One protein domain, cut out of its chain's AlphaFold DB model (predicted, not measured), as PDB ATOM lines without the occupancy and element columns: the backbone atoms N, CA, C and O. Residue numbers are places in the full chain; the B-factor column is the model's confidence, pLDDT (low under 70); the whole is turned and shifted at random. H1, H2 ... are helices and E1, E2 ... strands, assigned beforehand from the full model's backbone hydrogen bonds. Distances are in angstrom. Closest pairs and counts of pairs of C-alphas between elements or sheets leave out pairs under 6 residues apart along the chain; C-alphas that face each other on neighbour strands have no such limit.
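What this domain is: This is residues 50 to 184 and 221 to 295 of the 301 residues of the protein "BMP family ABC transporter substrate-binding protein" of Candidatus Korarchaeota archaeon (UniProt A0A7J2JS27). A twisted sheet of five parallel strands forms the middle of the domain, with H1 and H2 over one face and H3 and H4 over the other. H7 packs on H1 and H8 on H2, both away from the sheet's middle, while the helical hairpin of H5 and H6 lies beyond the edge strand E5. The printed part has 210 residues, with eight named helices and five named strands in the order H1 E1 H2 E2 H3 E3 H4 E4 E5 H5 H6 H7 H8; the class is mixed, and the sheet's order is E2 E1 E3 E4 E5. The whole is compact, with a radius of gyration of the C-alphas of 16.1 A, and rounded, spanning 44 by 36 by 32 A.

Where its parts are: The strands are E2, residues 102 to 107, E1, 67 to 72, E3, 131 to 135, E4, 162 to 167, and E5, 178 to 184. The helices are H1, residues 50 to 62, from C-alpha 50 at (-20.349, -34.611, -8.969), H2, 77 to 97, 30.7 A long, H3, 114 to 126, H4, 137 to 153, 25.1 A, H5, 221 to 233, H6, 242 to 254, H7, 258 to 273, 22.4 A, and H8, 284 to 294, ending at C-alpha 294 (-27.028, -25.090, -21.289).

How they stand to each other: Within hydrogen-bond range are N 70 and O 104 of E1 and E2, 2.8 A, N 133 and O 69 of E3 and E1, 2.8 A, N 164 and O 132 of E4 and E3, 2.8 A, and N 182 and O 165 of E5 and E4, 2.9 A. The sheet is the inner one of three layers, helices on both faces. E1, H2, E2 and E3, H4, E4 are strand-helix-strand units, a helix joining parallel neighbours; E2, H3, E3 is a split one, with E1 between; these crossovers are right-handed. H1 touches H2 at a steep tilt of 43 degrees, C-alphas 53 and 89 closest at 4.1 A. H3 touches H4 at 47 degrees, steep, C-alphas 114 and 139 closest at 3.9 A. H7 touches H1, C-alphas 54 and 264 closest at 5.7 A; H8 touches H2, C-alphas 80 and 287 closest at 6.2 A. H5 touches residues 242 to 246 of H6, C-alphas 228 and 242 closest at 7.3 A. H6 only grazes the sheet with residues 249 to 253. Every O i to N i+4 pair is within range in H3, H5, H6, H7 and H8, against 8 of 9 in H1, 16 of 17 in H2 and 9 of 13 in H4.

The domain as a whole: The two farthest C-alphas, of Thr 241 and Glu 285, are 46.9 A apart. Residues 185 to 220 are not printed, and C-alphas 184 and 221 are 15.9 A apart across the cut. No link printed whole is long. The mean pLDDT of the printed part is 97.1, with residue 295 under 70.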
ATOM      1  N   GLU A  50     -19.473 -33.496  -9.354       98.88
ATOM      2  CA  GLU A  50     -20.349 -34.611  -8.969       98.88
ATOM      3  C   GLU A  50     -21.408 -34.164  -7.943       98.88
ATOM      4  O   GLU A  50     -22.591 -34.459  -8.108       98.88
ATOM      5  N   GLY A  51     -21.011 -33.410  -6.912       98.81
ATOM      6  CA  GLY A  51     -21.940 -32.878  -5.909       98.81
ATOM      7  C   GLY A  51     -22.852 -31.783  -6.471       98.81
ATOM      8  O   GLY A  51     -24.058 -31.780  -6.215       98.81
ATOM      9  N   SER A  52     -22.301 -30.886  -7.293       98.88
ATOM     10  CA  SER A  52     -23.060 -29.810  -7.934       98.88
ATOM     11  C   SER A  52     -24.107 -30.319  -8.921       98.88
ATOM     12  O   SER A  52     -25.165 -29.704  -9.043       98.88
ATOM     13  N   ALA A  53     -23.879 -31.469  -9.563       98.81
ATOM     14  CA  ALA A  53     -24.896 -32.139 -10.371       98.81
ATOM     15  C   ALA A  53     -26.146 -32.500  -9.565       98.81
ATOM     16  O   ALA A  53     -27.260 -32.271 -10.033       98.81
ATOM     17  N   LEU A  54     -25.983 -33.003  -8.338       98.94
ATOM     18  CA  LEU A  54     -27.117 -33.378  -7.489       98.94
ATOM     19  C   LEU A  54     -27.964 -32.161  -7.100       98.94
ATOM     20  O   LEU A  54     -29.192 -32.212  -7.169       98.94
ATOM     21  N   VAL A  55     -27.321 -31.050  -6.729       98.88
ATOM     22  CA  VAL A  55     -28.054 -29.825  -6.377       98.88
ATOM     23  C   VAL A  55     -28.583 -29.070  -7.603       98.88
ATOM     24  O   VAL A  55     -29.598 -28.388  -7.490       98.88
ATOM     25  N   GLY A  56     -27.973 -29.236  -8.782       98.75
ATOM     26  CA  GLY A  56     -28.518 -28.758 -10.058       98.75
ATOM     27  C   GLY A  56     -29.809 -29.480 -10.449       98.75
ATOM     28  O   GLY A  56     -30.788 -28.833 -10.820       98.75
ATOM     29  N   ILE A  57     -29.850 -30.807 -10.272       98.81
ATOM     30  CA  ILE A  57     -31.076 -31.606 -10.432       98.81
ATOM     31  C   ILE A  57     -32.156 -31.101  -9.475       98.81
ATOM     32  O   ILE A  57     -33.279 -30.830  -9.902       98.81
ATOM     33  N   LEU A  58     -31.815 -30.928  -8.192       98.88
ATOM     34  CA  LEU A  58     -32.752 -30.399  -7.204       98.88
ATOM     35  C   LEU A  58     -33.305 -29.036  -7.641       98.88
ATOM     36  O   LEU A  58     -34.519 -28.862  -7.674       98.88
ATOM     37  N   ALA A  59     -32.432 -28.102  -8.030       98.75
ATOM     38  CA  ALA A  59     -32.825 -26.761  -8.450       98.75
ATOM     39  C   ALA A  59     -33.814 -26.775  -9.632       98.75
ATOM     40  O   ALA A  59     -34.834 -26.089  -9.584       98.75
ATOM     41  N   ALA A  60     -33.564 -27.596 -10.656       98.25
ATOM     42  CA  ALA A  60     -34.438 -27.713 -11.827       98.25
ATOM     43  C   ALA A  60     -35.796 -28.380 -11.528       98.25
ATOM     44  O   ALA A  60     -36.812 -28.085 -12.175       98.25
ATOM     45  N   TYR A  61     -35.853 -29.266 -10.532       97.81
ATOM     46  CA  TYR A  61     -37.126 -29.818 -10.072       97.81
ATOM     47  C   TYR A  61     -37.953 -28.795  -9.295       97.81
ATOM     48  O   TYR A  61     -39.152 -28.680  -9.559       97.81
ATOM     49  N   VAL A  62     -37.321 -28.067  -8.371       97.94
ATOM     50  CA  VAL A  62     -38.025 -27.246  -7.372       97.94
ATOM     51  C   VAL A  62     -38.334 -25.821  -7.834       97.94
ATOM     52  O   VAL A  62     -39.201 -25.187  -7.238       97.94
ATOM     53  N   THR A  63     -37.676 -25.340  -8.895       98.31
ATOM     54  CA  THR A  63     -38.012 -24.062  -9.543       98.31
ATOM     55  C   THR A  63     -39.451 -24.073 -10.076       98.31
ATOM     56  O   THR A  63     -39.875 -25.007 -10.769       98.31
ATOM     57  N   GLU A  64     -40.199 -23.015  -9.762       96.88
ATOM     58  CA  GLU A  64     -41.545 -22.728 -10.270       96.88
ATOM     59  C   GLU A  64     -41.493 -21.807 -11.497       96.88
ATOM     60  O   GLU A  64     -42.332 -21.906 -12.393       96.88
ATOM     61  N   ASN A  65     -40.478 -20.943 -11.568       96.44
ATOM     62  CA  ASN A  65     -40.291 -19.965 -12.639       96.44
ATOM     63  C   ASN A  65     -39.390 -20.460 -13.778       96.44
ATOM     64  O   ASN A  65     -39.160 -19.713 -14.731       96.44
ATOM     65  N   ASN A  66     -38.863 -21.687 -13.678       96.44
ATOM     66  CA  ASN A  66     -37.830 -22.232 -14.562       96.44
ATOM     67  C   ASN A  66     -36.618 -21.293 -14.700       96.44
ATOM     68  O   ASN A  66     -36.040 -21.139 -15.777       96.44
ATOM     69  N   LYS A  67     -36.251 -20.631 -13.601       97.12
ATOM     70  CA  LYS A  67     -35.100 -19.735 -13.526       97.12
ATOM     71  C   LYS A  67     -34.352 -19.995 -12.237       97.12
ATOM     72  O   LYS A  67     -34.872 -19.771 -11.147       97.12
ATOM     73  N   VAL A  68     -33.108 -20.413 -12.371       98.44
ATOM     74  CA  VAL A  68     -32.224 -20.696 -11.245       98.44
ATOM     75  C   VAL A  68     -30.989 -19.812 -11.337       98.44
ATOM     76  O   VAL A  68     -30.593 -19.373 -12.417       98.44
ATOM     77  N   GLY A  69     -30.396 -19.502 -10.195       98.06
ATOM     78  CA  GLY A  69     -29.215 -18.662 -10.088       98.06
ATOM     79  C   GLY A  69     -28.056 -19.404  -9.439       98.06
ATOM     80  O   GLY A  69     -28.268 -20.235  -8.561       98.06
ATOM     81  N   VAL A  70     -26.830 -19.073  -9.825       98.50
ATOM     82  CA  VAL A  70     -25.611 -19.514  -9.140       98.50
ATOM     83  C   VAL A  70     -24.685 -18.319  -8.901       98.50
ATOM     84  O   VAL A  70     -24.289 -17.607  -9.827       98.50
ATOM     85  N   VAL A  71     -24.363 -18.066  -7.634       98.75
ATOM     86  CA  VAL A  71     -23.475 -16.978  -7.207       98.75
ATOM     87  C   VAL A  71     -22.136 -17.582  -6.819       98.75
ATOM     88  O   VAL A  71     -22.037 -18.300  -5.828       98.75
ATOM     89  N   LEU A  72     -21.106 -17.278  -7.600       98.62
ATOM     90  CA  LEU A  72     -19.761 -17.817  -7.445       98.62
ATOM     91  C   LEU A  72     -18.820 -16.767  -6.852       98.62
ATOM     92  O   LEU A  72     -19.023 -15.557  -6.998       98.62
ATOM     93  N   GLY A  73     -17.777 -17.231  -6.170       98.25
ATOM     94  CA  GLY A  73     -16.717 -16.377  -5.642       98.25
ATOM     95  C   GLY A  73     -15.813 -15.831  -6.749       98.25
ATOM     96  O   GLY A  73     -16.224 -15.015  -7.578       98.25
ATOM     97  N   MET A  74     -14.554 -16.263  -6.748       96.81
ATOM     98  CA  MET A  74     -13.564 -15.878  -7.758       96.81
ATOM     99  C   MET A  74     -13.603 -16.805  -8.975       96.81
ATOM    100  O   MET A  74     -13.907 -17.986  -8.849       96.81
ATOM    101  N   GLU A  75     -13.278 -16.281 -10.154       96.06
ATOM    102  CA  GLU A  75     -13.241 -17.069 -11.390       96.06
ATOM    103  C   GLU A  75     -11.907 -17.832 -11.492       96.06
ATOM    104  O   GLU A  75     -10.935 -17.345 -12.063       96.06
ATOM    105  N   ILE A  76     -11.853 -19.002 -10.847       95.38
ATOM    106  CA  ILE A  76     -10.697 -19.915 -10.781       95.38
ATOM    107  C   ILE A  76     -11.164 -21.367 -11.017       95.38
ATOM    108  O   ILE A  76     -12.353 -21.637 -10.812       95.38
ATOM    109  N   PRO A  77     -10.269 -22.312 -11.380       95.50
ATOM    110  CA  PRO A  77     -10.642 -23.665 -11.818       95.50
ATOM    111  C   PRO A  77     -11.625 -24.408 -10.909       95.50
ATOM    112  O   PRO A  77     -12.617 -24.958 -11.375       95.50
ATOM    113  N   VAL A  78     -11.429 -24.313  -9.592       96.69
ATOM    114  CA  VAL A  78     -12.309 -24.929  -8.587       96.69
ATOM    115  C   VAL A  78     -13.783 -24.561  -8.809       96.69
ATOM    116  O   VAL A  78     -14.655 -25.417  -8.698       96.69
ATOM    117  N   LEU A  79     -14.090 -23.308  -9.164       98.25
ATOM    118  CA  LEU A  79     -15.469 -22.856  -9.381       98.25
ATOM    119  C   LEU A  79     -16.038 -23.307 -10.725       98.25
ATOM    120  O   LEU A  79     -17.251 -23.486 -10.824       98.25
ATOM    121  N   TYR A  80     -15.195 -23.550 -11.729       98.19
ATOM    122  CA  TYR A  80     -15.645 -24.143 -12.986       98.19
ATOM    123  C   TYR A  80     -16.190 -25.552 -12.763       98.19
ATOM    124  O   TYR A  80     -17.167 -25.927 -13.405       98.19
ATOM    125  N   HIS A  81     -15.632 -26.310 -11.815       98.50
ATOM    126  CA  HIS A  81     -16.141 -27.635 -11.456       98.50
ATOM    127  C   HIS A  81     -17.557 -27.554 -10.880       98.50
ATOM    128  O   HIS A  81     -18.458 -28.265 -11.332       98.50
ATOM    129  N   PHE A  82     -17.771 -26.646  -9.922       98.81
ATOM    130  CA  PHE A  82     -19.091 -26.390  -9.344       98.81
ATOM    131  C   PHE A  82     -20.101 -25.948 -10.414       98.81
ATOM    132  O   PHE A  82     -21.202 -26.494 -10.508       98.81
ATOM    133  N   GLU A  83     -19.720 -24.978 -11.249       98.06
ATOM    134  CA  GLU A  83     -20.568 -24.452 -12.318       98.06
ATOM    135  C   GLU A  83     -20.919 -25.540 -13.345       98.06
ATOM    136  O   GLU A  83     -22.094 -25.726 -13.665       98.06
ATOM    137  N   ALA A  84     -19.932 -26.314 -13.807       97.94
ATOM    138  CA  ALA A  84     -20.125 -27.395 -14.771       97.94
ATOM    139  C   ALA A  84     -21.089 -28.470 -14.255       97.94
ATOM    140  O   ALA A  84     -21.999 -28.882 -14.980       97.94
ATOM    141  N   GLY A  85     -20.922 -28.892 -12.998       98.56
ATOM    142  CA  GLY A  85     -21.822 -29.848 -12.362       98.56
ATOM    143  C   GLY A  85     -23.247 -29.316 -12.259       98.56
ATOM    144  O   GLY A  85     -24.187 -30.010 -12.642       98.56
ATOM    145  N   PHE A  86     -23.414 -28.069 -11.815       98.62
ATOM    146  CA  PHE A  86     -24.733 -27.446 -11.684       98.62
ATOM    147  C   PHE A  86     -25.459 -27.353 -13.034       98.62
ATOM    148  O   PHE A  86     -26.606 -27.784 -13.144       98.62
ATOM    149  N   TYR A  87     -24.765 -26.885 -14.077       97.69
ATOM    150  CA  TYR A  87     -25.286 -26.829 -15.447       97.69
ATOM    151  C   TYR A  87     -25.692 -28.215 -15.960       97.69
ATOM    152  O   TYR A  87     -26.774 -28.379 -16.527       97.69
ATOM    153  N   TRP A  88     -24.852 -29.228 -15.734       97.81
ATOM    154  CA  TRP A  88     -25.162 -30.600 -16.125       97.81
ATOM    155  C   TRP A  88     -26.402 -31.134 -15.397       97.81
ATOM    156  O   TRP A  88     -27.265 -31.739 -16.030       97.81
ATOM    157  N   GLY A  89     -26.516 -30.882 -14.090       98.31
ATOM    158  CA  GLY A  89     -27.640 -31.338 -13.275       98.31
ATOM    159  C   GLY A  89     -28.971 -30.719 -13.698       98.31
ATOM    160  O   GLY A  89     -29.969 -31.428 -13.817       98.31
ATOM    161  N   VAL A  90     -28.974 -29.417 -13.997       97.81
ATOM    162  CA  VAL A  90     -30.152 -28.735 -14.548       97.81
ATOM    163  C   VAL A  90     -30.549 -29.363 -15.884       97.81
ATOM    164  O   VAL A  90     -31.687 -29.808 -16.042       97.81
ATOM    165  N   ASN A  91     -29.598 -29.504 -16.813       96.12
ATOM    166  CA  ASN A  91     -29.878 -30.066 -18.132       96.12
ATOM    167  C   ASN A  91     -30.314 -31.541 -18.092       96.12
ATOM    168  O   ASN A  91     -31.080 -31.988 -18.947       96.12
ATOM    169  N   TYR A  92     -29.861 -32.312 -17.102       96.75
ATOM    170  CA  TYR A  92     -30.334 -33.679 -16.892       96.75
ATOM    171  C   TYR A  92     -31.859 -33.712 -16.703       96.75
ATOM    172  O   TYR A  92     -32.546 -34.506 -17.348       96.75
ATOM    173  N   VAL A  93     -32.399 -32.806 -15.882       96.62
ATOM    174  CA  VAL A  93     -33.847 -32.688 -15.645       96.62
ATOM    175  C   VAL A  93     -34.575 -32.153 -16.874       96.62
ATOM    176  O   VAL A  93     -35.657 -32.650 -17.189       96.62
ATOM    177  N   GLU A  94     -33.999 -31.198 -17.605       94.38
ATOM    178  CA  GLU A  94     -34.568 -30.729 -18.878       94.38
ATOM    179  C   GLU A  94     -34.752 -31.882 -19.871       94.38
ATOM    180  O   GLU A  94     -35.841 -32.068 -20.409       94.38
ATOM    181  N   ASN A  95     -33.730 -32.723 -20.058       94.31
ATOM    182  CA  ASN A  95     -33.815 -33.878 -20.958       94.31
ATOM    183  C   ASN A  95     -34.834 -34.925 -20.488       94.31
ATOM    184  O   ASN A  95     -35.455 -35.593 -21.316       94.31
ATOM    185  N   LEU A  96     -34.997 -35.086 -19.174       94.75
ATOM    186  CA  LEU A  96     -35.925 -36.050 -18.589       94.75
ATOM    187  C   LEU A  96     -37.386 -35.581 -18.663       94.75
ATOM    188  O   LEU A  96     -38.286 -36.392 -18.864       94.75
ATOM    189  N   THR A  97     -37.625 -34.280 -18.491       94.12
ATOM    190  CA  THR A  97     -38.971 -33.719 -18.263       94.12
ATOM    191  C   THR A  97     -39.479 -32.830 -19.397       94.12
ATOM    192  O   THR A  97     -40.680 -32.575 -19.483       94.12
ATOM    193  N   GLY A  98     -38.592 -32.337 -20.262       91.62
ATOM    194  CA  GLY A  98     -38.894 -31.315 -21.262       91.62
ATOM    195  C   GLY A  98     -39.039 -29.896 -20.698       91.62
ATOM    196  O   GLY A  98     -39.484 -29.016 -21.434       91.62
ATOM    197  N   LYS A  99     -38.704 -29.657 -19.418       91.19
ATOM    198  CA  LYS A  99     -38.577 -28.294 -18.875       91.19
ATOM    199  C   LYS A  99     -37.465 -27.527 -19.609       91.19
ATOM    200  O   LYS A  99     -36.497 -28.131 -20.054       91.19
ATOM    201  N   ASP A 100     -37.617 -26.208 -19.686       92.12
ATOM    202  CA  ASP A 100     -36.620 -25.256 -20.202       92.12
ATOM    203  C   ASP A 100     -36.236 -24.324 -19.050       92.12
ATOM    204  O   ASP A 100     -37.005 -23.422 -18.709       92.12
ATOM    205  N   VAL A 101     -35.124 -24.623 -18.376       94.62
ATOM    206  CA  VAL A 101     -34.676 -23.969 -17.143       94.62
ATOM    207  C   VAL A 101     -33.491 -23.061 -17.443       94.62
ATOM    208  O   VAL A 101     -32.392 -23.503 -17.763       94.62
ATOM    209  N   GLN A 102     -33.685 -21.760 -17.250       94.25
ATOM    210  CA  GLN A 102     -32.637 -20.769 -17.461       94.25
ATOM    211  C   GLN A 102     -31.733 -20.659 -16.235       94.25
ATOM    212  O   GLN A 102     -32.210 -20.552 -15.103       94.25
ATOM    213  N   ILE A 103     -30.422 -20.607 -16.470       96.19
ATOM    214  CA  ILE A 103     -29.418 -20.400 -15.427       96.19
ATOM    215  C   ILE A 103     -28.858 -18.979 -15.524       96.19
ATOM    216  O   ILE A 103     -28.296 -18.590 -16.548       96.19
ATOM    217  N   ILE A 104     -28.969 -18.217 -14.437       95.44
ATOM    218  CA  ILE A 104     -28.273 -16.942 -14.241       95.44
ATOM    219  C   ILE A 104     -27.024 -17.224 -13.406       95.44
ATOM    220  O   ILE A 104     -27.118 -17.828 -12.344       95.44
ATOM    221  N   TYR A 105     -25.847 -16.778 -13.837       95.94
ATOM    222  CA  TYR A 105     -24.622 -16.944 -13.051       95.94
ATOM    223  C   TYR A 105     -23.922 -15.608 -12.819       95.94
ATOM    224  O   TYR A 105     -23.983 -14.703 -13.654       95.94
ATOM    225  N   LYS A 106     -23.238 -15.475 -11.678       97.31
ATOM    226  CA  LYS A 106     -22.365 -14.328 -11.410       97.31
ATOM    227  C   LYS A 106     -21.161 -14.744 -10.580       97.31
ATOM    228  O   LYS A 106     -21.324 -15.190  -9.451       97.31
ATOM    229  N   TYR A 107     -19.967 -14.503 -11.113       98.12
ATOM    230  CA  TYR A 107     -18.742 -14.439 -10.322       98.12
ATOM    231  C   TYR A 107     -18.657 -13.072  -9.647       98.12
ATOM    232  O   TYR A 107     -18.719 -12.030 -10.305       98.12
ATOM    233  N   THR A 108     -18.558 -13.075  -8.324       97.94
ATOM    234  CA  THR A 108     -18.486 -11.861  -7.498       97.94
ATOM    235  C   THR A 108     -17.064 -11.314  -7.398       97.94
ATOM    236  O   THR A 108     -16.880 -10.136  -7.103       97.94
ATOM    237  N   GLY A 109     -16.055 -12.159  -7.630       97.81
ATOM    238  CA  GLY A 109     -14.649 -11.825  -7.421       97.81
ATOM    239  C   GLY A 109     -14.229 -11.816  -5.946       97.81
ATOM    240  O   GLY A 109     -13.114 -11.400  -5.648       97.81
ATOM    241  N   SER A 110     -15.088 -12.272  -5.025       97.38
ATOM    242  CA  SER A 110     -14.817 -12.258  -3.585       97.38
ATOM    243  C   SER A 110     -15.360 -13.504  -2.891       97.38
ATOM    244  O   SER A 110     -16.472 -13.946  -3.168       97.38
ATOM    245  N   PHE A 111     -14.616 -14.013  -1.912       97.75
ATOM    246  CA  PHE A 111     -15.091 -15.038  -0.975       97.75
ATOM    247  C   PHE A 111     -15.441 -14.482   0.408       97.75
ATOM    248  O   PHE A 111     -15.791 -15.252   1.295       97.75
ATOM    249  N   VAL A 112     -15.305 -13.169   0.620       97.94
ATOM    250  CA  VAL A 112     -15.336 -12.543   1.953       97.94
ATOM    251  C   VAL A 112     -16.323 -11.380   2.082       97.94
ATOM    252  O   VAL A 112     -16.424 -10.788   3.153       97.94
ATOM    253  N   ASP A 113     -17.064 -11.050   1.025       98.38
ATOM    254  CA  ASP A 113     -17.971  -9.899   0.991       98.38
ATOM    255  C   ASP A 113     -19.438 -10.345   1.023       98.38
ATOM    256  O   ASP A 113     -20.114 -10.470   0.002       98.38
ATOM    257  N   ARG A 114     -19.948 -10.593   2.232       98.38
ATOM    258  CA  ARG A 114     -21.343 -11.013   2.451       98.38
ATOM    259  C   ARG A 114     -22.360 -10.007   1.895       98.38
ATOM    260  O   ARG A 114     -23.404 -10.416   1.392       98.38
ATOM    261  N   ALA A 115     -22.062  -8.706   1.955       98.62
ATOM    262  CA  ALA A 115     -22.964  -7.668   1.458       98.62
ATOM    263  C   ALA A 115     -23.081  -7.715  -0.073       98.62
ATOM    264  O   ALA A 115     -24.190  -7.649  -0.605       98.62
ATOM    265  N   LEU A 116     -21.959  -7.908  -0.771       98.62
ATOM    266  CA  LEU A 116     -21.942  -8.101  -2.220       98.62
ATOM    267  C   LEU A 116     -22.738  -9.341  -2.640       98.62
ATOM    268  O   LEU A 116     -23.521  -9.266  -3.586       98.62
ATOM    269  N   GLY A 117     -22.573 -10.462  -1.929       98.75
ATOM    270  CA  GLY A 117     -23.332 -11.687  -2.198       98.75
ATOM    271  C   GLY A 117     -24.839 -11.454  -2.119       98.75
ATOM    272  O   GLY A 117     -25.566 -11.803  -3.048       98.75
ATOM    273  N   LYS A 118     -25.290 -10.761  -1.066       98.88
ATOM    274  CA  LYS A 118     -26.698 -10.386  -0.894       98.88
ATOM    275  C   LYS A 118     -27.208  -9.498  -2.028       98.88
ATOM    276  O   LYS A 118     -28.222  -9.822  -2.640       98.88
ATOM    277  N   GLN A 119     -26.478  -8.431  -2.360       98.75
ATOM    278  CA  GLN A 119     -26.852  -7.504  -3.433       98.75
ATOM    279  C   GLN A 119     -26.996  -8.218  -4.790       98.75
ATOM    280  O   GLN A 119     -27.936  -7.958  -5.544       98.75
ATOM    281  N   VAL A 120     -26.065  -9.119  -5.121       98.69
ATOM    282  CA  VAL A 120     -26.117  -9.904  -6.365       98.69
ATOM    283  C   VAL A 120     -27.339 -10.821  -6.376       98.69
ATOM    284  O   VAL A 120     -28.053 -10.874  -7.381       98.69
ATOM    285  N   SER A 121     -27.615 -11.506  -5.266       98.81
ATOM    286  CA  SER A 121     -28.763 -12.402  -5.136       98.81
ATOM    287  C   SER A 121     -30.102 -11.677  -5.216       98.81
ATOM    288  O   SER A 121     -30.984 -12.142  -5.931       98.81
ATOM    289  N   GLU A 122     -30.248 -10.514  -4.582       98.81
ATOM    290  CA  GLU A 122     -31.437  -9.660  -4.727       98.81
ATOM    291  C   GLU A 122     -31.693  -9.304  -6.202       98.81
ATOM    292  O   GLU A 122     -32.829  -9.363  -6.677       98.81
ATOM    293  N   GLY A 123     -30.630  -9.019  -6.961       98.62
ATOM    294  CA  GLY A 123     -30.709  -8.802  -8.404       98.62
ATOM    295  C   GLY A 123     -31.154 -10.038  -9.197       98.62
ATOM    296  O   GLY A 123     -31.900  -9.895 -10.167       98.62
ATOM    297  N   MET A 124     -30.728 -11.246  -8.812       98.56
ATOM    298  CA  MET A 124     -31.181 -12.496  -9.444       98.56
ATOM    299  C   MET A 124     -32.654 -12.795  -9.127       98.56
ATOM    300  O   MET A 124     -33.412 -13.143 -10.034       98.56
ATOM    301  N   LEU A 125     -33.083 -12.585  -7.876       98.69
ATOM    302  CA  LEU A 125     -34.489 -12.701  -7.468       98.69
ATOM    303  C   LEU A 125     -35.371 -11.719  -8.253       98.69
ATOM    304  O   LEU A 125     -36.414 -12.104  -8.778       98.69
ATOM    305  N   ALA A 126     -34.921 -10.471  -8.428       98.25
ATOM    306  CA  ALA A 126     -35.622  -9.470  -9.237       98.25
ATOM    307  C   ALA A 126     -35.727  -9.848 -10.730       98.25
ATOM    308  O   ALA A 126     -36.664  -9.430 -11.410       98.25
ATOM    309  N   GLN A 127     -34.800 -10.663 -11.245       97.31
ATOM    310  CA  GLN A 127     -34.853 -11.233 -12.602       97.31
ATOM    311  C   GLN A 127     -35.747 -12.488 -12.703       97.31
ATOM    312  O   GLN A 127     -35.953 -13.030 -13.799       97.31
ATOM    313  N   GLY A 128     -36.318 -12.921 -11.577       97.81
ATOM    314  CA  GLY A 128     -37.262 -14.027 -11.470       97.81
ATOM    315  C   GLY A 128     -36.631 -15.370 -11.123       97.81
ATOM    316  O   GLY A 128     -37.340 -16.372 -11.193       97.81
ATOM    317  N   ALA A 129     -35.339 -15.415 -10.774       98.50
ATOM    318  CA  ALA A 129     -34.752 -16.642 -10.250       98.50
ATOM    319  C   ALA A 129     -35.397 -17.000  -8.905       98.50
ATOM    320  O   ALA A 129     -35.600 -16.127  -8.063       98.50
ATOM    321  N   ASP A 130     -35.716 -18.273  -8.708       98.69
ATOM    322  CA  ASP A 130     -36.402 -18.760  -7.507       98.69
ATOM    323  C   ASP A 130     -35.690 -19.946  -6.835       98.69
ATOM    324  O   ASP A 130     -36.153 -20.486  -5.833       98.69
ATOM    325  N   VAL A 131     -34.503 -20.297  -7.321       98.88
ATOM    326  CA  VAL A 131     -33.548 -21.148  -6.609       98.88
ATOM    327  C   VAL A 131     -32.160 -20.563  -6.803       98.88
ATOM    328  O   VAL A 131     -31.727 -20.414  -7.942       98.88
ATOM    329  N   LEU A 132     -31.459 -20.219  -5.722       98.94
ATOM    330  CA  LEU A 132     -30.125 -19.619  -5.770       98.94
ATOM    331  C   LEU A 132     -29.083 -20.514  -5.101       98.94
ATOM    332  O   LEU A 132     -29.139 -20.763  -3.899       98.94
ATOM    333  N   TYR A 133     -28.096 -20.959  -5.869       98.94
ATOM    334  CA  TYR A 133     -26.970 -21.744  -5.387       98.94
ATOM    335  C   TYR A 133     -25.788 -20.849  -4.991       98.94
ATOM    336  O   TYR A 133     -25.280 -20.068  -5.798       98.94
ATOM    337  N   ASN A 134     -25.361 -20.954  -3.733       98.44
ATOM    338  CA  ASN A 134     -24.165 -20.310  -3.197       98.44
ATOM    339  C   ASN A 134     -22.923 -21.150  -3.533       98.44
ATOM    340  O   ASN A 134     -22.851 -22.304  -3.138       98.44
ATOM    341  N   VAL A 135     -21.919 -20.548  -4.176       98.56
ATOM    342  CA  VAL A 135     -20.567 -21.106  -4.360       98.56
ATOM    343  C   VAL A 135     -19.504 -20.026  -4.098       98.56
ATOM    344  O   VAL A 135     -18.599 -19.784  -4.901       98.56
ATOM    345  N   ALA A 136     -19.659 -19.278  -3.001       98.38
ATOM    346  CA  ALA A 136     -18.885 -18.053  -2.768       98.38
ATOM    347  C   ALA A 136     -18.357 -17.886  -1.331       98.38
ATOM    348  O   ALA A 136     -18.077 -16.768  -0.906       98.38
ATOM    349  N   GLY A 137     -18.192 -18.963  -0.558       97.44
ATOM    350  CA  GLY A 137     -17.648 -18.874   0.805       97.44
ATOM    351  C   GLY A 137     -18.464 -17.930   1.701       97.44
ATOM    352  O   GLY A 137     -19.691 -18.015   1.743       97.44
ATOM    353  N   LEU A 138     -17.810 -16.986   2.390       97.75
ATOM    354  CA  LEU A 138     -18.488 -16.003   3.247       97.75
ATOM    355  C   LEU A 138     -19.347 -15.009   2.444       97.75
ATOM    356  O   LEU A 138     -20.421 -14.630   2.914       97.75
ATOM    357  N   THR A 139     -18.936 -14.636   1.224       98.69
ATOM    358  CA  THR A 139     -19.806 -13.907   0.276       98.69
ATOM    359  C   THR A 139     -21.115 -14.669   0.064       98.69
ATOM    360  O   THR A 139     -22.197 -14.084   0.063       98.69
ATOM    361  N   GLY A 140     -21.016 -15.994  -0.031       98.38
ATOM    362  CA  GLY A 140     -22.119 -16.929  -0.216       98.38
ATOM    363  C   GLY A 140     -23.195 -16.899   0.868       98.38
ATOM    364  O   GLY A 140     -24.364 -17.121   0.565       98.38
ATOM    365  N   LEU A 141     -22.851 -16.539   2.109       98.69
ATOM    366  CA  LEU A 141     -23.856 -16.378   3.167       98.69
ATOM    367  C   LEU A 141     -24.850 -15.252   2.852       98.69
ATOM    368  O   LEU A 141     -26.004 -15.333   3.254       98.69
ATOM    369  N   GLY A 142     -24.441 -14.247   2.072       98.81
ATOM    370  CA  GLY A 142     -25.337 -13.191   1.602       98.81
ATOM    371  C   GLY A 142     -26.418 -13.703   0.647       98.81
ATOM    372  O   GLY A 142     -27.508 -13.140   0.603       98.81
ATOM    373  N   VAL A 143     -26.156 -14.800  -0.070       98.88
ATOM    374  CA  VAL A 143     -27.157 -15.477  -0.911       98.88
ATOM    375  C   VAL A 143     -28.271 -16.049  -0.042       98.88
ATOM    376  O   VAL A 143     -29.449 -15.872  -0.351       98.88
ATOM    377  N   LEU A 144     -27.894 -16.698   1.065       98.88
ATOM    378  CA  LEU A 144     -28.846 -17.253   2.024       98.88
ATOM    379  C   LEU A 144     -29.687 -16.130   2.652       98.88
ATOM    380  O   LEU A 144     -30.910 -16.247   2.708       98.88
ATOM    381  N   ASP A 145     -29.044 -15.016   3.028       98.88
ATOM    382  CA  ASP A 145     -29.716 -13.825   3.566       98.88
ATOM    383  C   ASP A 145     -30.746 -13.254   2.590       98.88
ATOM    384  O   ASP A 145     -31.872 -12.960   2.981       98.88
ATOM    385  N   ALA A 146     -30.375 -13.086   1.316       98.88
ATOM    386  CA  ALA A 146     -31.251 -12.501   0.303       98.88
ATOM    387  C   ALA A 146     -32.522 -13.335   0.100       98.88
ATOM    388  O   ALA A 146     -33.621 -12.784   0.024       98.88
ATOM    389  N   VAL A 147     -32.382 -14.662   0.031       98.94
ATOM    390  CA  VAL A 147     -33.529 -15.569  -0.105       98.94
ATOM    391  C   VAL A 147     -34.403 -15.535   1.147       98.94
ATOM    392  O   VAL A 147     -35.629 -15.449   1.029       98.94
ATOM    393  N   HIS A 148     -33.796 -15.580   2.336       98.81
ATOM    394  CA  HIS A 148     -34.528 -15.508   3.598       98.81
ATOM    395  C   HIS A 148     -35.335 -14.213   3.706       98.81
ATOM    396  O   HIS A 148     -36.554 -14.248   3.891       98.81
ATOM    397  N   ASP A 149     -34.674 -13.073   3.510       98.81
ATOM    398  CA  ASP A 149     -35.296 -11.756   3.598       98.81
ATOM    399  C   ASP A 149     -36.415 -11.596   2.571       98.81
ATOM    400  O   ASP A 149     -37.478 -11.069   2.904       98.81
ATOM    401  N   TYR A 150     -36.221 -12.091   1.343       98.81
ATOM    402  CA  TYR A 150     -37.269 -12.091   0.328       98.81
ATOM    403  C   TYR A 150     -38.497 -12.868   0.808       98.81
ATOM    404  O   TYR A 150     -39.613 -12.350   0.742       98.81
ATOM    405  N   ASN A 151     -38.323 -14.090   1.317       98.75
ATOM    406  CA  ASN A 151     -39.443 -14.892   1.804       98.75
ATOM    407  C   ASN A 151     -40.155 -14.225   2.987       98.75
ATOM    408  O   ASN A 151     -41.381 -14.101   2.966       98.75
ATOM    409  N   VAL A 152     -39.407 -13.717   3.970       98.38
ATOM    410  CA  VAL A 152     -39.971 -13.015   5.135       98.38
ATOM    411  C   VAL A 152     -40.772 -11.782   4.712       98.38
ATOM    412  O   VAL A 152     -41.902 -11.601   5.170       98.38
ATOM    413  N   GLN A 153     -40.247 -10.963   3.797       98.38
ATOM    414  CA  GLN A 153     -40.944  -9.774   3.283       98.38
ATOM    415  C   GLN A 153     -42.248 -10.116   2.550       98.38
ATOM    416  O   GLN A 153     -43.184  -9.317   2.557       98.38
ATOM    417  N   HIS A 154     -42.331 -11.308   1.957       98.25
ATOM    418  CA  HIS A 154     -43.526 -11.805   1.277       98.25
ATOM    419  C   HIS A 154     -44.404 -12.699   2.169       98.25
ATOM    420  O   HIS A 154     -45.359 -13.300   1.675       98.25
ATOM    421  N   GLY A 155     -44.112 -12.788   3.473       97.94
ATOM    422  CA  GLY A 155     -44.886 -13.581   4.431       97.94
ATOM    423  C   GLY A 155     -44.820 -15.091   4.183       97.94
ATOM    424  O   GLY A 155     -45.756 -15.809   4.533       97.94
ATOM    425  N   LYS A 156     -43.746 -15.569   3.548       97.88
ATOM    426  CA  LYS A 156     -43.541 -16.972   3.190       97.88
ATOM    427  C   LYS A 156     -42.749 -17.701   4.271       97.88
ATOM    428  O   LYS A 156     -41.582 -17.400   4.521       97.88
ATOM    429  N   GLU A 157     -43.380 -18.696   4.888       96.94
ATOM    430  CA  GLU A 157     -42.700 -19.601   5.821       96.94
ATOM    431  C   GLU A 157     -41.730 -20.536   5.087       96.94
ATOM    432  O   GLU A 157     -40.615 -20.754   5.547       96.94
ATOM    433  N   PHE A 158     -42.131 -21.010   3.909       98.12
ATOM    434  CA  PHE A 158     -41.323 -21.844   3.031       98.12
ATOM    435  C   PHE A 158     -41.125 -21.156   1.684       98.12
ATOM    436  O   PHE A 158     -41.986 -20.388   1.247       98.12
ATOM    437  N   GLY A 159     -40.010 -21.449   1.016       94.94
ATOM    438  CA  GLY A 159     -39.824 -21.063  -0.379       94.94
ATOM    439  C   GLY A 159     -40.847 -21.719  -1.337       94.94
ATOM    440  O   GLY A 159     -41.748 -22.437  -0.894       94.94
ATOM    441  N   PRO A 160     -40.699 -21.505  -2.655       97.00
ATOM    442  CA  PRO A 160     -39.629 -20.728  -3.275       97.00
ATOM    443  C   PRO A 160     -39.819 -19.196  -3.117       97.00
ATOM    444  O   PRO A 160     -40.956 -18.725  -2.986       97.00
ATOM    445  N   PRO A 161     -38.735 -18.390  -3.158       98.56
ATOM    446  CA  PRO A 161     -37.385 -18.803  -3.523       98.56
ATOM    447  C   PRO A 161     -36.683 -19.685  -2.485       98.56
ATOM    448  O   PRO A 161     -36.935 -19.557  -1.287       98.56
ATOM    449  N   PHE A 162     -35.797 -20.562  -2.952       98.88
ATOM    450  CA  PHE A 162     -34.894 -21.347  -2.108       98.88
ATOM    451  C   PHE A 162     -33.441 -20.946  -2.320       98.88
ATOM    452  O   PHE A 162     -33.043 -20.540  -3.409       98.88
ATOM    453  N   ALA A 163     -32.634 -21.115  -1.281       98.94
ATOM    454  CA  ALA A 163     -31.192 -21.107  -1.383       98.94
ATOM    455  C   ALA A 163     -30.656 -22.541  -1.315       98.94
ATOM    456  O   ALA A 163     -31.245 -23.407  -0.663       98.94
ATOM    457  N   ILE A 164     -29.522 -22.776  -1.965       98.94
ATOM    458  CA  ILE A 164     -28.728 -23.994  -1.826       98.94
ATOM    459  C   ILE A 164     -27.381 -23.594  -1.225       98.94
ATOM    460  O   ILE A 164     -26.683 -22.749  -1.791       98.94
ATOM    461  N   GLY A 165     -27.036 -24.175  -0.076       98.88
ATOM    462  CA  GLY A 165     -25.764 -23.947   0.611       98.88
ATOM    463  C   GLY A 165     -24.585 -24.695  -0.016       98.88
ATOM    464  O   GLY A 165     -24.752 -25.481  -0.954       98.88
ATOM    465  N   VAL A 166     -23.381 -24.479   0.517       98.88
ATOM    466  CA  VAL A 166     -22.157 -25.149   0.046       98.88
ATOM    467  C   VAL A 166     -21.144 -25.389   1.159       98.88
ATOM    468  O   VAL A 166     -21.149 -24.701   2.183       98.88
ATOM    469  N   ASP A 167     -20.261 -26.355   0.913       98.44
ATOM    470  CA  ASP A 167     -19.175 -26.848   1.759       98.44
ATOM    471  C   ASP A 167     -19.678 -27.540   3.029       98.44
ATOM    472  O   ASP A 167     -19.533 -28.753   3.196       98.44
ATOM    473  N   SER A 168     -20.327 -26.772   3.896       97.81
ATOM    474  CA  SER A 168     -20.990 -27.226   5.116       97.81
ATOM    475  C   SER A 168     -22.488 -27.417   4.895       97.81
ATOM    476  O   SER A 168     -23.062 -26.869   3.955       97.81
ATOM    477  N   CYS A 169     -23.155 -28.125   5.809       98.50
ATOM    478  CA  CYS A 169     -24.613 -28.117   5.824       98.50
ATOM    479  C   CYS A 169     -25.087 -26.782   6.405       98.50
ATOM    480  O   CYS A 169     -24.941 -26.524   7.602       98.50
ATOM    481  N   GLN A 170     -25.611 -25.919   5.536       98.75
ATOM    482  CA  GLN A 170     -26.118 -24.583   5.866       98.75
ATOM    483  C   GLN A 170     -27.650 -24.555   5.983       98.75
ATOM    484  O   GLN A 170     -28.239 -23.515   6.266       98.75
ATOM    485  N   ASP A 171     -28.294 -25.709   5.810       98.56
ATOM    486  CA  ASP A 171     -29.746 -25.901   5.822       98.56
ATOM    487  C   ASP A 171     -30.414 -25.371   7.104       98.56
ATOM    488  O   ASP A 171     -31.538 -24.869   7.076       98.56
ATOM    489  N   TRP A 172     -29.711 -25.456   8.238       98.50
ATOM    490  CA  TRP A 172     -30.205 -25.012   9.542       98.50
ATOM    491  C   TRP A 172     -30.254 -23.491   9.700       98.50
ATOM    492  O   TRP A 172     -30.930 -23.022  10.611       98.50
ATOM    493  N   MET A 173     -29.544 -22.723   8.865       98.38
ATOM    494  CA  MET A 173     -29.388 -21.274   9.055       98.38
ATOM    495  C   MET A 173     -30.699 -20.517   8.832       98.38
ATOM    496  O   MET A 173     -31.011 -19.602   9.589       98.38
ATOM    497  N   TYR A 174     -31.482 -20.934   7.832       98.25
ATOM    498  CA  TYR A 174     -32.819 -20.404   7.552       98.25
ATOM    499  C   TYR A 174     -33.779 -21.563   7.242       98.25
ATOM    500  O   TYR A 174     -34.043 -21.858   6.068       98.25
ATOM    501  N   PRO A 175     -34.290 -22.258   8.279       97.06
ATOM    502  CA  PRO A 175     -35.162 -23.415   8.109       97.06
ATOM    503  C   PRO A 175     -36.418 -23.030   7.325       97.06
ATOM    504  O   PRO A 175     -37.148 -22.126   7.723       97.06
ATOM    505  N   GLY A 176     -36.657 -23.726   6.214       97.88
ATOM    506  CA  GLY A 176     -37.739 -23.434   5.271       97.88
ATOM    507  C   GLY A 176     -37.312 -22.633   4.036       97.88
ATOM    508  O   GLY A 176     -38.059 -22.591   3.057       97.88
ATOM    509  N   HIS A 177     -36.107 -22.049   4.035       98.69
ATOM    510  CA  HIS A 177     -35.583 -21.241   2.922       98.69
ATOM    511  C   HIS A 177     -34.288 -21.795   2.311       98.69
ATOM    512  O   HIS A 177     -34.033 -21.533   1.139       98.69
ATOM    513  N   VAL A 178     -33.495 -22.586   3.044       98.81
ATOM    514  CA  VAL A 178     -32.330 -23.315   2.496       98.81
ATOM    515  C   VAL A 178     -32.711 -24.775   2.253       98.81
ATOM    516  O   VAL A 178     -32.854 -25.535   3.208       98.81
ATOM    517  N   ILE A 179     -32.906 -25.169   0.990       98.75
ATOM    518  CA  ILE A 179     -33.517 -26.468   0.642       98.75
ATOM    519  C   ILE A 179     -32.562 -27.662   0.751       98.75
ATOM    520  O   ILE A 179     -32.997 -28.781   1.031       98.75
ATOM    521  N   ALA A 180     -31.279 -27.416   0.506       98.75
ATOM    522  CA  ALA A 180     -30.185 -28.366   0.650       98.75
ATOM    523  C   ALA A 180     -28.848 -27.613   0.613       98.75
ATOM    524  O   ALA A 180     -28.794 -26.434   0.264       98.75
ATOM    525  N   SER A 181     -27.756 -28.323   0.869       98.94
ATOM    526  CA  SER A 181     -26.391 -27.845   0.682       98.94
ATOM    527  C   SER A 181     -25.599 -28.842  -0.157       98.94
ATOM    528  O   SER A 181     -25.726 -30.055   0.030       98.94
ATOM    529  N   MET A 182     -24.766 -28.341  -1.069       98.81
ATOM    530  CA  MET A 182     -23.743 -29.151  -1.728       98.81
ATOM    531  C   MET A 182     -22.576 -29.317  -0.752       98.81
ATOM    532  O   MET A 182     -21.833 -28.378  -0.477       98.81
ATOM    533  N   MET A 183     -22.452 -30.509  -0.186       98.69
ATOM    534  CA  MET A 183     -21.451 -30.814   0.827       98.69
ATOM    535  C   MET A 183     -20.073 -30.963   0.186       98.69
ATOM    536  O   MET A 183     -19.947 -31.668  -0.816       98.69
ATOM    537  N   LYS A 184     -19.040 -30.394   0.817       98.62
ATOM    538  CA  LYS A 184     -17.623 -30.618   0.498       98.62
ATOM    539  C   LYS A 184     -16.854 -30.895   1.784       98.62
ATOM    540  O   LYS A 184     -16.639 -30.015   2.614       98.62
ATOM    541  N   LEU A 221     -30.449 -35.556   6.561       98.25
ATOM    542  CA  LEU A 221     -30.784 -35.346   7.969       98.25
ATOM    543  C   LEU A 221     -29.553 -35.491   8.877       98.25
ATOM    544  O   LEU A 221     -29.430 -34.752   9.850       98.25
ATOM    545  N   GLU A 222     -28.648 -36.416   8.548       97.75
ATOM    546  CA  GLU A 222     -27.421 -36.644   9.313       97.75
ATOM    547  C   GLU A 222     -26.515 -35.408   9.281       97.75
ATOM    548  O   GLU A 222     -26.113 -34.918  10.336       97.75
ATOM    549  N   GLU A 223     -26.261 -34.836   8.098       98.12
ATOM    550  CA  GLU A 223     -25.462 -33.615   7.982       98.12
ATOM    551  C   GLU A 223     -26.144 -32.425   8.661       98.12
ATOM    552  O   GLU A 223     -25.476 -31.648   9.338       98.12
ATOM    553  N   LEU A 224     -27.467 -32.280   8.528       98.62
ATOM    554  CA  LEU A 224     -28.214 -31.230   9.223       98.62
ATOM    555  C   LEU A 224     -28.013 -31.307  10.743       98.62
ATOM    556  O   LEU A 224     -27.674 -30.306  11.374       98.62
ATOM    557  N   GLN A 225     -28.185 -32.491  11.331       98.50
ATOM    558  CA  GLN A 225     -28.011 -32.697  12.769       98.50
ATOM    559  C   GLN A 225     -26.563 -32.463  13.211       98.50
ATOM    560  O   GLN A 225     -26.331 -31.748  14.188       98.50
ATOM    561  N   ALA A 226     -25.596 -33.006  12.468       97.94
ATOM    562  CA  ALA A 226     -24.180 -32.866  12.784       97.94
ATOM    563  C   ALA A 226     -23.725 -31.398  12.758       97.94
ATOM    564  O   ALA A 226     -23.058 -30.940  13.685       97.94
ATOM    565  N   PHE A 227     -24.113 -30.630  11.737       98.12
ATOM    566  CA  PHE A 227     -23.687 -29.234  11.621       98.12
ATOM    567  C   PHE A 227     -24.401 -28.296  12.597       98.12
ATOM    568  O   PHE A 227     -23.780 -27.332  13.042       98.12
ATOM    569  N   MET A 228     -25.640 -28.588  13.008       98.25
ATOM    570  CA  MET A 228     -26.259 -27.875  14.134       98.25
ATOM    571  C   MET A 228     -25.492 -28.111  15.436       98.25
ATOM    572  O   MET A 228     -25.232 -27.157  16.169       98.25
ATOM    573  N   GLN A 229     -25.094 -29.357  15.711       97.94
ATOM    574  CA  GLN A 229     -24.300 -29.674  16.898       97.94
ATOM    575  C   GLN A 229     -22.953 -28.940  16.874       97.94
ATOM    576  O   GLN A 229     -22.604 -28.280  17.851       97.94
ATOM    577  N   ILE A 230     -22.234 -28.987  15.748       96.69
ATOM    578  CA  ILE A 230     -20.968 -28.257  15.575       96.69
ATOM    579  C   ILE A 230     -21.180 -26.755  15.795       96.69
ATOM    580  O   ILE A 230     -20.413 -26.128  16.523       96.69
ATOM    581  N   ALA A 231     -22.236 -26.171  15.219       96.31
ATOM    582  CA  ALA A 231     -22.550 -24.757  15.401       96.31
ATOM    583  C   ALA A 231     -22.735 -24.409  16.890       96.31
ATOM    584  O   ALA A 231     -22.136 -23.444  17.371       96.31
ATOM    585  N   GLN A 232     -23.483 -25.224  17.639       97.12
ATOM    586  CA  GLN A 232     -23.681 -25.039  19.080       97.12
ATOM    587  C   GLN A 232     -22.381 -25.196  19.884       97.12
ATOM    588  O   GLN A 232     -22.113 -24.384  20.770       97.12
ATOM    589  N   GLU A 233     -21.552 -26.194  19.567       97.00
ATOM    590  CA  GLU A 233     -20.241 -26.407  20.202       97.00
ATOM    591  C   GLU A 233     -19.282 -25.234  19.952       97.00
ATOM    592  O   GLU A 233     -18.487 -24.874  20.821       97.00
ATOM    593  N   MET A 234     -19.407 -24.583  18.793       95.25
ATOM    594  CA  MET A 234     -18.689 -23.357  18.446       95.25
ATOM    595  C   MET A 234     -19.309 -22.085  19.051       95.25
ATOM    596  O   MET A 234     -18.810 -20.987  18.808       95.25
ATOM    597  N   GLY A 235     -20.382 -22.205  19.840       96.38
ATOM    598  CA  GLY A 235     -21.057 -21.077  20.485       96.38
ATOM    599  C   GLY A 235     -21.968 -20.267  19.557       96.38
ATOM    600  O   GLY A 235     -22.298 -19.127  19.877       96.38
ATOM    601  N   THR A 236     -22.368 -20.831  18.415       96.38
ATOM    602  CA  THR A 236     -23.336 -20.214  17.501       96.38
ATOM    603  C   THR A 236     -24.757 -20.489  17.982       96.38
ATOM    604  O   THR A 236     -25.121 -21.630  18.270       96.38
ATOM    605  N   GLU A 237     -25.572 -19.440  18.057       96.44
ATOM    606  CA  GLU A 237     -26.997 -19.559  18.360       96.44
ATOM    607  C   GLU A 237     -27.753 -20.081  17.129       96.44
ATOM    608  O   GLU A 237     -27.608 -19.556  16.024       96.44
ATOM    609  N   LEU A 238     -28.547 -21.137  17.321       98.00
ATOM    610  CA  LEU A 238     -29.432 -21.664  16.284       98.00
ATOM    611  C   LEU A 238     -30.678 -20.769  16.155       98.00
ATOM    612  O   LEU A 238     -31.138 -20.229  17.160       98.00
ATOM    613  N   PRO A 239     -31.275 -20.642  14.957       97.25
ATOM    614  CA  PRO A 239     -32.443 -19.778  14.753       97.25
ATOM    615  C   PRO A 239     -33.728 -20.297  15.421       97.25
ATOM    616  O   PRO A 239     -34.711 -19.565  15.515       97.25
ATOM    617  N   ASP A 240     -33.747 -21.563  15.840       97.94
ATOM    618  CA  ASP A 240     -34.858 -22.233  16.519       97.94
ATOM    619  C   ASP A 240     -34.304 -23.462  17.275       97.94
ATOM    620  O   ASP A 240     -33.101 -23.741  17.227       97.94
ATOM    621  N   THR A 241     -35.153 -24.226  17.968       98.06
ATOM    622  CA  THR A 241     -34.706 -25.493  18.572       98.06
ATOM    623  C   THR A 241     -34.326 -26.512  17.488       98.06
ATOM    624  O   THR A 241     -34.940 -26.510  16.415       98.06
ATOM    625  N   PRO A 242     -33.366 -27.427  17.737       98.25
ATOM    626  CA  PRO A 242     -32.995 -28.461  16.768       98.25
ATOM    627  C   PRO A 242     -34.191 -29.265  16.236       98.25
ATOM    628  O   PRO A 242     -34.254 -29.573  15.047       98.25
ATOM    629  N   GLU A 243     -35.174 -29.561  17.089       98.38
ATOM    630  CA  GLU A 243     -36.393 -30.277  16.706       98.38
ATOM    631  C   GLU A 243     -37.247 -29.468  15.724       98.38
ATOM    632  O   GLU A 243     -37.717 -30.016  14.728       98.38
ATOM    633  N   ASN A 244     -37.415 -28.165  15.969       98.38
ATOM    634  CA  ASN A 244     -38.178 -27.282  15.089       98.38
ATOM    635  C   ASN A 244     -37.464 -27.062  13.751       98.38
ATOM    636  O   ASN A 244     -38.118 -27.032  12.708       98.38
ATOM    637  N   ILE A 245     -36.131 -26.952  13.763       98.69
ATOM    638  CA  ILE A 245     -35.318 -26.854  12.543       98.69
ATOM    639  C   ILE A 245     -35.511 -28.106  11.685       98.69
ATOM    640  O   ILE A 245     -35.845 -27.994  10.505       98.69
ATOM    641  N   VAL A 246     -35.367 -29.296  12.279       98.75
ATOM    642  CA  VAL A 246     -35.574 -30.573  11.579       98.75
ATOM    643  C   VAL A 246     -37.005 -30.685  11.057       98.75
ATOM    644  O   VAL A 246     -37.193 -31.061   9.903       98.75
ATOM    645  N   ALA A 247     -38.009 -30.324  11.859       98.62
ATOM    646  CA  ALA A 247     -39.410 -30.391  11.449       98.62
ATOM    647  C   ALA A 247     -39.705 -29.481  10.244       98.62
ATOM    648  O   ALA A 247     -40.282 -29.944   9.259       98.62
ATOM    649  N   LYS A 248     -39.251 -28.219  10.275       98.44
ATOM    650  CA  LYS A 248     -39.391 -27.282   9.145       98.44
ATOM    651  C   LYS A 248     -38.649 -27.783   7.911       98.44
ATOM    652  O   LYS A 248     -39.196 -27.755   6.812       98.44
ATOM    653  N   TRP A 249     -37.430 -28.289   8.081       98.31
ATOM    654  CA  TRP A 249     -36.644 -28.841   6.980       98.31
ATOM    655  C   TRP A 249     -37.324 -30.055   6.328       98.31
ATOM    656  O   TRP A 249     -37.410 -30.138   5.102       98.31
ATOM    657  N   GLN A 250     -37.876 -30.967   7.132       98.38
ATOM    658  CA  GLN A 250     -38.622 -32.130   6.641       98.38
ATOM    659  C   GLN A 250     -39.908 -31.709   5.932       98.38
ATOM    660  O   GLN A 250     -40.177 -32.188   4.832       98.38
ATOM    661  N   GLN A 251     -40.678 -30.794   6.529       98.38
ATOM    662  CA  GLN A 251     -41.910 -30.273   5.939       98.38
ATOM    663  C   GLN A 251     -41.637 -29.619   4.584       98.38
ATOM    664  O   GLN A 251     -42.326 -29.925   3.616       98.38
ATOM    665  N   MET A 252     -40.599 -28.783   4.501       97.88
ATOM    666  CA  MET A 252     -40.175 -28.131   3.264       97.88
ATOM    667  C   MET A 252     -39.846 -29.148   2.166       97.88
ATOM    668  O   MET A 252     -40.342 -29.036   1.047       97.88
ATOM    669  N   ARG A 253     -39.038 -30.171   2.478       97.94
ATOM    670  CA  ARG A 253     -38.655 -31.207   1.503       97.94
ATOM    671  C   ARG A 253     -39.830 -32.102   1.098       97.94
ATOM    672  O   ARG A 253     -39.861 -32.568  -0.040       97.94
ATOM    673  N   ALA A 254     -40.799 -32.306   1.989       97.69
ATOM    674  CA  ALA A 254     -42.016 -33.077   1.735       97.69
ATOM    675  C   ALA A 254     -43.048 -32.345   0.857       97.69
ATOM    676  O   ALA A 254     -44.000 -32.972   0.394       97.69
ATOM    677  N   MET A 255     -42.873 -31.043   0.596       96.94
ATOM    678  CA  MET A 255     -43.695 -30.317  -0.385       96.94
ATOM    679  C   MET A 255     -43.443 -30.796  -1.823       96.94
ATOM    680  O   MET A 255     -44.281 -30.579  -2.696       96.94
ATOM    681  N   TYR A 256     -42.306 -31.458  -2.066       97.06
ATOM    682  CA  TYR A 256     -41.919 -31.978  -3.371       97.06
ATOM    683  C   TYR A 256     -42.124 -33.496  -3.457       97.06
ATOM    684  O   TYR A 256     -41.866 -34.199  -2.477       97.06
ATOM    685  N   PRO A 257     -42.560 -34.025  -4.619       96.44
ATOM    686  CA  PRO A 257     -42.762 -35.459  -4.802       96.44
ATOM    687  C   PRO A 257     -41.500 -36.272  -4.503       96.44
ATOM    688  O   PRO A 257     -40.390 -35.846  -4.822       96.44
ATOM    689  N   GLU A 258     -41.674 -37.493  -3.985       95.75
ATOM    690  CA  GLU A 258     -40.563 -38.424  -3.727       95.75
ATOM    691  C   GLU A 258     -39.687 -38.664  -4.966       95.75
ATOM    692  O   GLU A 258     -38.488 -38.884  -4.834       95.75
ATOM    693  N   GLU A 259     -40.259 -38.562  -6.170       95.88
ATOM    694  CA  GLU A 259     -39.547 -38.678  -7.448       95.88
ATOM    695  C   GLU A 259     -38.342 -37.731  -7.562       95.88
ATOM    696  O   GLU A 259     -37.312 -38.127  -8.107       95.88
ATOM    697  N   VAL A 260     -38.426 -36.518  -7.003       97.19
ATOM    698  CA  VAL A 260     -37.306 -35.562  -6.982       97.19
ATOM    699  C   VAL A 260     -36.118 -36.166  -6.234       97.19
ATOM    700  O   VAL A 260     -34.996 -36.208  -6.739       97.19
ATOM    701  N   TRP A 261     -36.373 -36.690  -5.037       97.50
ATOM    702  CA  TRP A 261     -35.349 -37.266  -4.170       97.50
ATOM    703  C   TRP A 261     -34.842 -38.613  -4.694       97.50
ATOM    704  O   TRP A 261     -33.641 -38.872  -4.653       97.50
ATOM    705  N   ASN A 262     -35.734 -39.431  -5.258       98.00
ATOM    706  CA  ASN A 262     -35.389 -40.706  -5.883       98.00
ATOM    707  C   ASN A 262     -34.487 -40.504  -7.106       98.00
ATOM    708  O   ASN A 262     -33.527 -41.251  -7.273       98.00
ATOM    709  N   THR A 263     -34.743 -39.474  -7.919       98.44
ATOM    710  CA  THR A 263     -33.910 -39.144  -9.087       98.44
ATOM    711  C   THR A 263     -32.508 -38.713  -8.660       98.44
ATOM    712  O   THR A 263     -31.520 -39.153  -9.245       98.44
ATOM    713  N   ILE A 264     -32.400 -37.890  -7.611       98.62
ATOM    714  CA  ILE A 264     -31.107 -37.482  -7.046       98.62
ATOM    715  C   ILE A 264     -30.330 -38.705  -6.541       98.62
ATOM    716  O   ILE A 264     -29.146 -38.840  -6.847       98.62
ATOM    717  N   GLU A 265     -30.984 -39.613  -5.812       98.50
ATOM    718  CA  GLU A 265     -30.332 -40.829  -5.314       98.50
ATOM    719  C   GLU A 265     -29.942 -41.779  -6.458       98.50
ATOM    720  O   GLU A 265     -28.832 -42.308  -6.462       98.50
ATOM    721  N   GLU A 266     -30.786 -41.949  -7.477       98.56
ATOM    722  CA  GLU A 266     -30.461 -42.752  -8.659       98.56
ATOM    723  C   GLU A 266     -29.226 -42.205  -9.386       98.56
ATOM    724  O   GLU A 266     -28.286 -42.953  -9.666       98.56
ATOM    725  N   VAL A 267     -29.190 -40.896  -9.657       98.69
ATOM    726  CA  VAL A 267     -28.045 -40.254 -10.316       98.69
ATOM    727  C   VAL A 267     -26.790 -40.368  -9.455       98.69
ATOM    728  O   VAL A 267     -25.727 -40.704  -9.976       98.69
ATOM    729  N   LYS A 268     -26.901 -40.180  -8.137       98.69
ATOM    730  CA  LYS A 268     -25.795 -40.393  -7.197       98.69
ATOM    731  C   LYS A 268     -25.233 -41.815  -7.309       98.69
ATOM    732  O   LYS A 268     -24.019 -41.973  -7.436       98.69
ATOM    733  N   GLN A 269     -26.083 -42.844  -7.325       98.69
ATOM    734  CA  GLN A 269     -25.638 -44.236  -7.482       98.69
ATOM    735  C   GLN A 269     -24.989 -44.494  -8.848       98.69
ATOM    736  O   GLN A 269     -23.983 -45.202  -8.926       98.69
ATOM    737  N   LYS A 270     -25.500 -43.874  -9.915       98.75
ATOM    738  CA  LYS A 270     -24.903 -43.948 -11.257       98.75
ATOM    739  C   LYS A 270     -23.546 -43.250 -11.352       98.75
ATOM    740  O   LYS A 270     -22.672 -43.726 -12.072       98.75
ATOM    741  N   ILE A 271     -23.333 -42.162 -10.612       98.62
ATOM    742  CA  ILE A 271     -22.013 -41.526 -10.487       98.62
ATOM    743  C   ILE A 271     -21.051 -42.454  -9.729       98.62
ATOM    744  O   ILE A 271     -19.936 -42.697 -10.187       98.62
ATOM    745  N   ILE A 272     -21.494 -43.045  -8.611       98.50
ATOM    746  CA  ILE A 272     -20.683 -43.985  -7.812       98.50
ATOM    747  C   ILE A 272     -20.267 -45.216  -8.631       98.50
ATOM    748  O   ILE A 272     -19.123 -45.674  -8.523       98.50
ATOM    749  N   SER A 273     -21.180 -45.762  -9.442       98.31
ATOM    750  CA  SER A 273     -20.915 -46.924 -10.299       98.31
ATOM    751  C   SER A 273     -20.065 -46.587 -11.531       98.31
ATOM    752  O   SER A 273     -19.481 -47.491 -12.131       98.31
ATOM    753  N   GLY A 274     -19.967 -45.302 -11.890       97.50
ATOM    754  CA  GLY A 274     -19.305 -44.814 -13.098       97.50
ATOM    755  C   GLY A 274     -20.164 -44.888 -14.365       97.50
ATOM    756  O   GLY A 274     -19.643 -44.635 -15.450       97.50
ATOM    757  N   GLU A 275     -21.455 -45.225 -14.248       98.25
ATOM    758  CA  GLU A 275     -22.425 -45.159 -15.352       98.25
ATOM    759  C   GLU A 275     -22.630 -43.716 -15.833       98.25
ATOM    760  O   GLU A 275     -22.733 -43.467 -17.034       98.25
ATOM    761  N   ILE A 276     -22.640 -42.760 -14.898       98.19
ATOM    762  CA  ILE A 276     -22.670 -41.327 -15.189       98.19
ATOM    763  C   ILE A 276     -21.313 -40.721 -14.848       98.19
ATOM    764  O   ILE A 276     -20.821 -40.837 -13.728       98.19
ATOM    765  N   GLN A 277     -20.737 -40.014 -15.816       97.12
ATOM    766  CA  GLN A 277     -19.586 -39.145 -15.608       97.12
ATOM    767  C   GLN A 277     -20.044 -37.705 -15.790       97.12
ATOM    768  O   GLN A 277     -20.413 -37.294 -16.893       97.12
ATOM    769  N   VAL A 278     -20.051 -36.949 -14.696       97.38
ATOM    770  CA  VAL A 278     -20.386 -35.527 -14.737       97.38
ATOM    771  C   VAL A 278     -19.191 -34.775 -15.338       97.38
ATOM    772  O   VAL A 278     -18.060 -35.016 -14.909       97.38
ATOM    773  N   PRO A 279     -19.388 -33.884 -16.323       94.25
ATOM    774  CA  PRO A 279     -18.295 -33.112 -16.901       94.25
ATOM    775  C   PRO A 279     -17.661 -32.179 -15.863       94.25
ATOM    776  O   PRO A 279     -18.314 -31.742 -14.918       94.25
ATOM    777  N   THR A 280     -16.386 -31.868 -16.063       94.94
ATOM    778  CA  THR A 280     -15.639 -30.864 -15.300       94.94
ATOM    779  C   THR A 280     -14.570 -30.250 -16.195       94.94
ATOM    780  O   THR A 280     -14.265 -30.813 -17.249       94.94
ATOM    781  N   THR A 281     -14.016 -29.107 -15.802       95.69
ATOM    782  CA  THR A 281     -12.972 -28.428 -16.568       95.69
ATOM    783  C   THR A 281     -12.169 -27.453 -15.715       95.69
ATOM    784  O   THR A 281     -12.736 -26.752 -14.884       95.69
ATOM    785  N   ASP A 282     -10.870 -27.352 -15.995       95.31
ATOM    786  CA  ASP A 282      -9.997 -26.291 -15.488       95.31
ATOM    787  C   ASP A 282      -9.879 -25.099 -16.470       95.31
ATOM    788  O   ASP A 282      -9.198 -24.113 -16.180       95.31
ATOM    789  N   SER A 283     -10.506 -25.180 -17.654       96.00
ATOM    790  CA  SER A 283     -10.356 -24.227 -18.761       96.00
ATOM    791  C   SER A 283     -11.484 -23.181 -18.797       96.00
ATOM    792  O   SER A 283     -12.666 -23.537 -18.886       96.00
ATOM    793  N   PRO A 284     -11.133 -21.879 -18.849       93.75
ATOM    794  CA  PRO A 284     -12.087 -20.801 -19.114       93.75
ATOM    795  C   PRO A 284     -12.866 -20.977 -20.431       93.75
ATOM    796  O   PRO A 284     -14.047 -20.634 -20.523       93.75
ATOM    797  N   GLU A 285     -12.228 -21.522 -21.466       94.25
ATOM    798  CA  GLU A 285     -12.846 -21.753 -22.774       94.25
ATOM    799  C   GLU A 285     -13.874 -22.893 -22.727       94.25
ATOM    800  O   GLU A 285     -14.963 -22.788 -23.297       94.25
ATOM    801  N   GLU A 286     -13.556 -23.981 -22.028       94.12
ATOM    802  CA  GLU A 286     -14.452 -25.128 -21.881       94.12
ATOM    803  C   GLU A 286     -15.658 -24.795 -20.993       94.12
ATOM    804  O   GLU A 286     -16.785 -25.164 -21.344       94.12
ATOM    805  N   ILE A 287     -15.479 -24.031 -19.907       94.19
ATOM    806  CA  ILE A 287     -16.628 -23.572 -19.112       94.19
ATOM    807  C   ILE A 287     -17.503 -22.607 -19.922       94.19
ATOM    808  O   ILE A 287     -18.730 -22.672 -19.845       94.19
ATOM    809  N   GLN A 288     -16.917 -21.784 -20.800       91.88
ATOM    810  CA  GLN A 288     -17.690 -20.967 -21.736       91.88
ATOM    811  C   GLN A 288     -18.518 -21.820 -22.708       91.88
ATOM    812  O   GLN A 288     -19.672 -21.480 -22.989       91.88
ATOM    813  N   ALA A 289     -17.979 -22.941 -23.192       90.50
ATOM    814  CA  ALA A 289     -18.724 -23.874 -24.034       90.50
ATOM    815  C   ALA A 289     -19.890 -24.539 -23.274       90.50
ATOM    816  O   ALA A 289     -20.983 -24.673 -23.828       90.50
ATOM    817  N   ILE A 290     -19.698 -24.894 -21.999       89.12
ATOM    818  CA  ILE A 290     -20.769 -25.398 -21.120       89.12
ATOM    819  C   ILE A 290     -21.868 -24.341 -20.952       89.12
ATOM    820  O   ILE A 290     -23.049 -24.649 -21.138       89.12
ATOM    821  N   ARG A 291     -21.492 -23.080 -20.698       88.69
ATOM    822  CA  ARG A 291     -22.437 -21.956 -20.588       88.69
ATOM    823  C   ARG A 291     -23.276 -21.789 -21.853       88.69
ATOM    824  O   ARG A 291     -24.489 -21.658 -21.772       88.69
ATOM    825  N   GLN A 292     -22.654 -21.840 -23.030       83.06
ATOM    826  CA  GLN A 292     -23.368 -21.732 -24.311       83.06
ATOM    827  C   GLN A 292     -24.305 -22.913 -24.569       83.06
ATOM    828  O   GLN A 292     -25.354 -22.740 -25.185       83.06
ATOM    829  N   ARG A 293     -23.919 -24.110 -24.117       75.25
ATOM    830  CA  ARG A 293     -24.687 -25.334 -24.330       75.25
ATOM    831  C   ARG A 293     -25.957 -25.392 -23.483       75.25
ATOM    832  O   ARG A 293     -26.957 -25.891 -23.990       75.25
ATOM    833  N   TYR A 294     -25.913 -24.920 -22.234       70.56
ATOM    834  CA  TYR A 294     -27.028 -25.090 -21.289       70.56
ATOM    835  C   TYR A 294     -27.580 -23.786 -20.682       70.56
ATOM    836  O   TYR A 294     -28.563 -23.825 -19.959       70.56
ATOM    837  N   GLY A 295     -26.973 -22.625 -20.946       60.25
ATOM    838  CA  GLY A 295     -27.304 -21.352 -20.293       60.25
ATOM    839  C   GLY A 295     -27.804 -20.281 -21.254       60.25
ATOM    840  O   GLY A 295     -27.179 -19.222 -21.372       60.25
TER     841      GLY A 295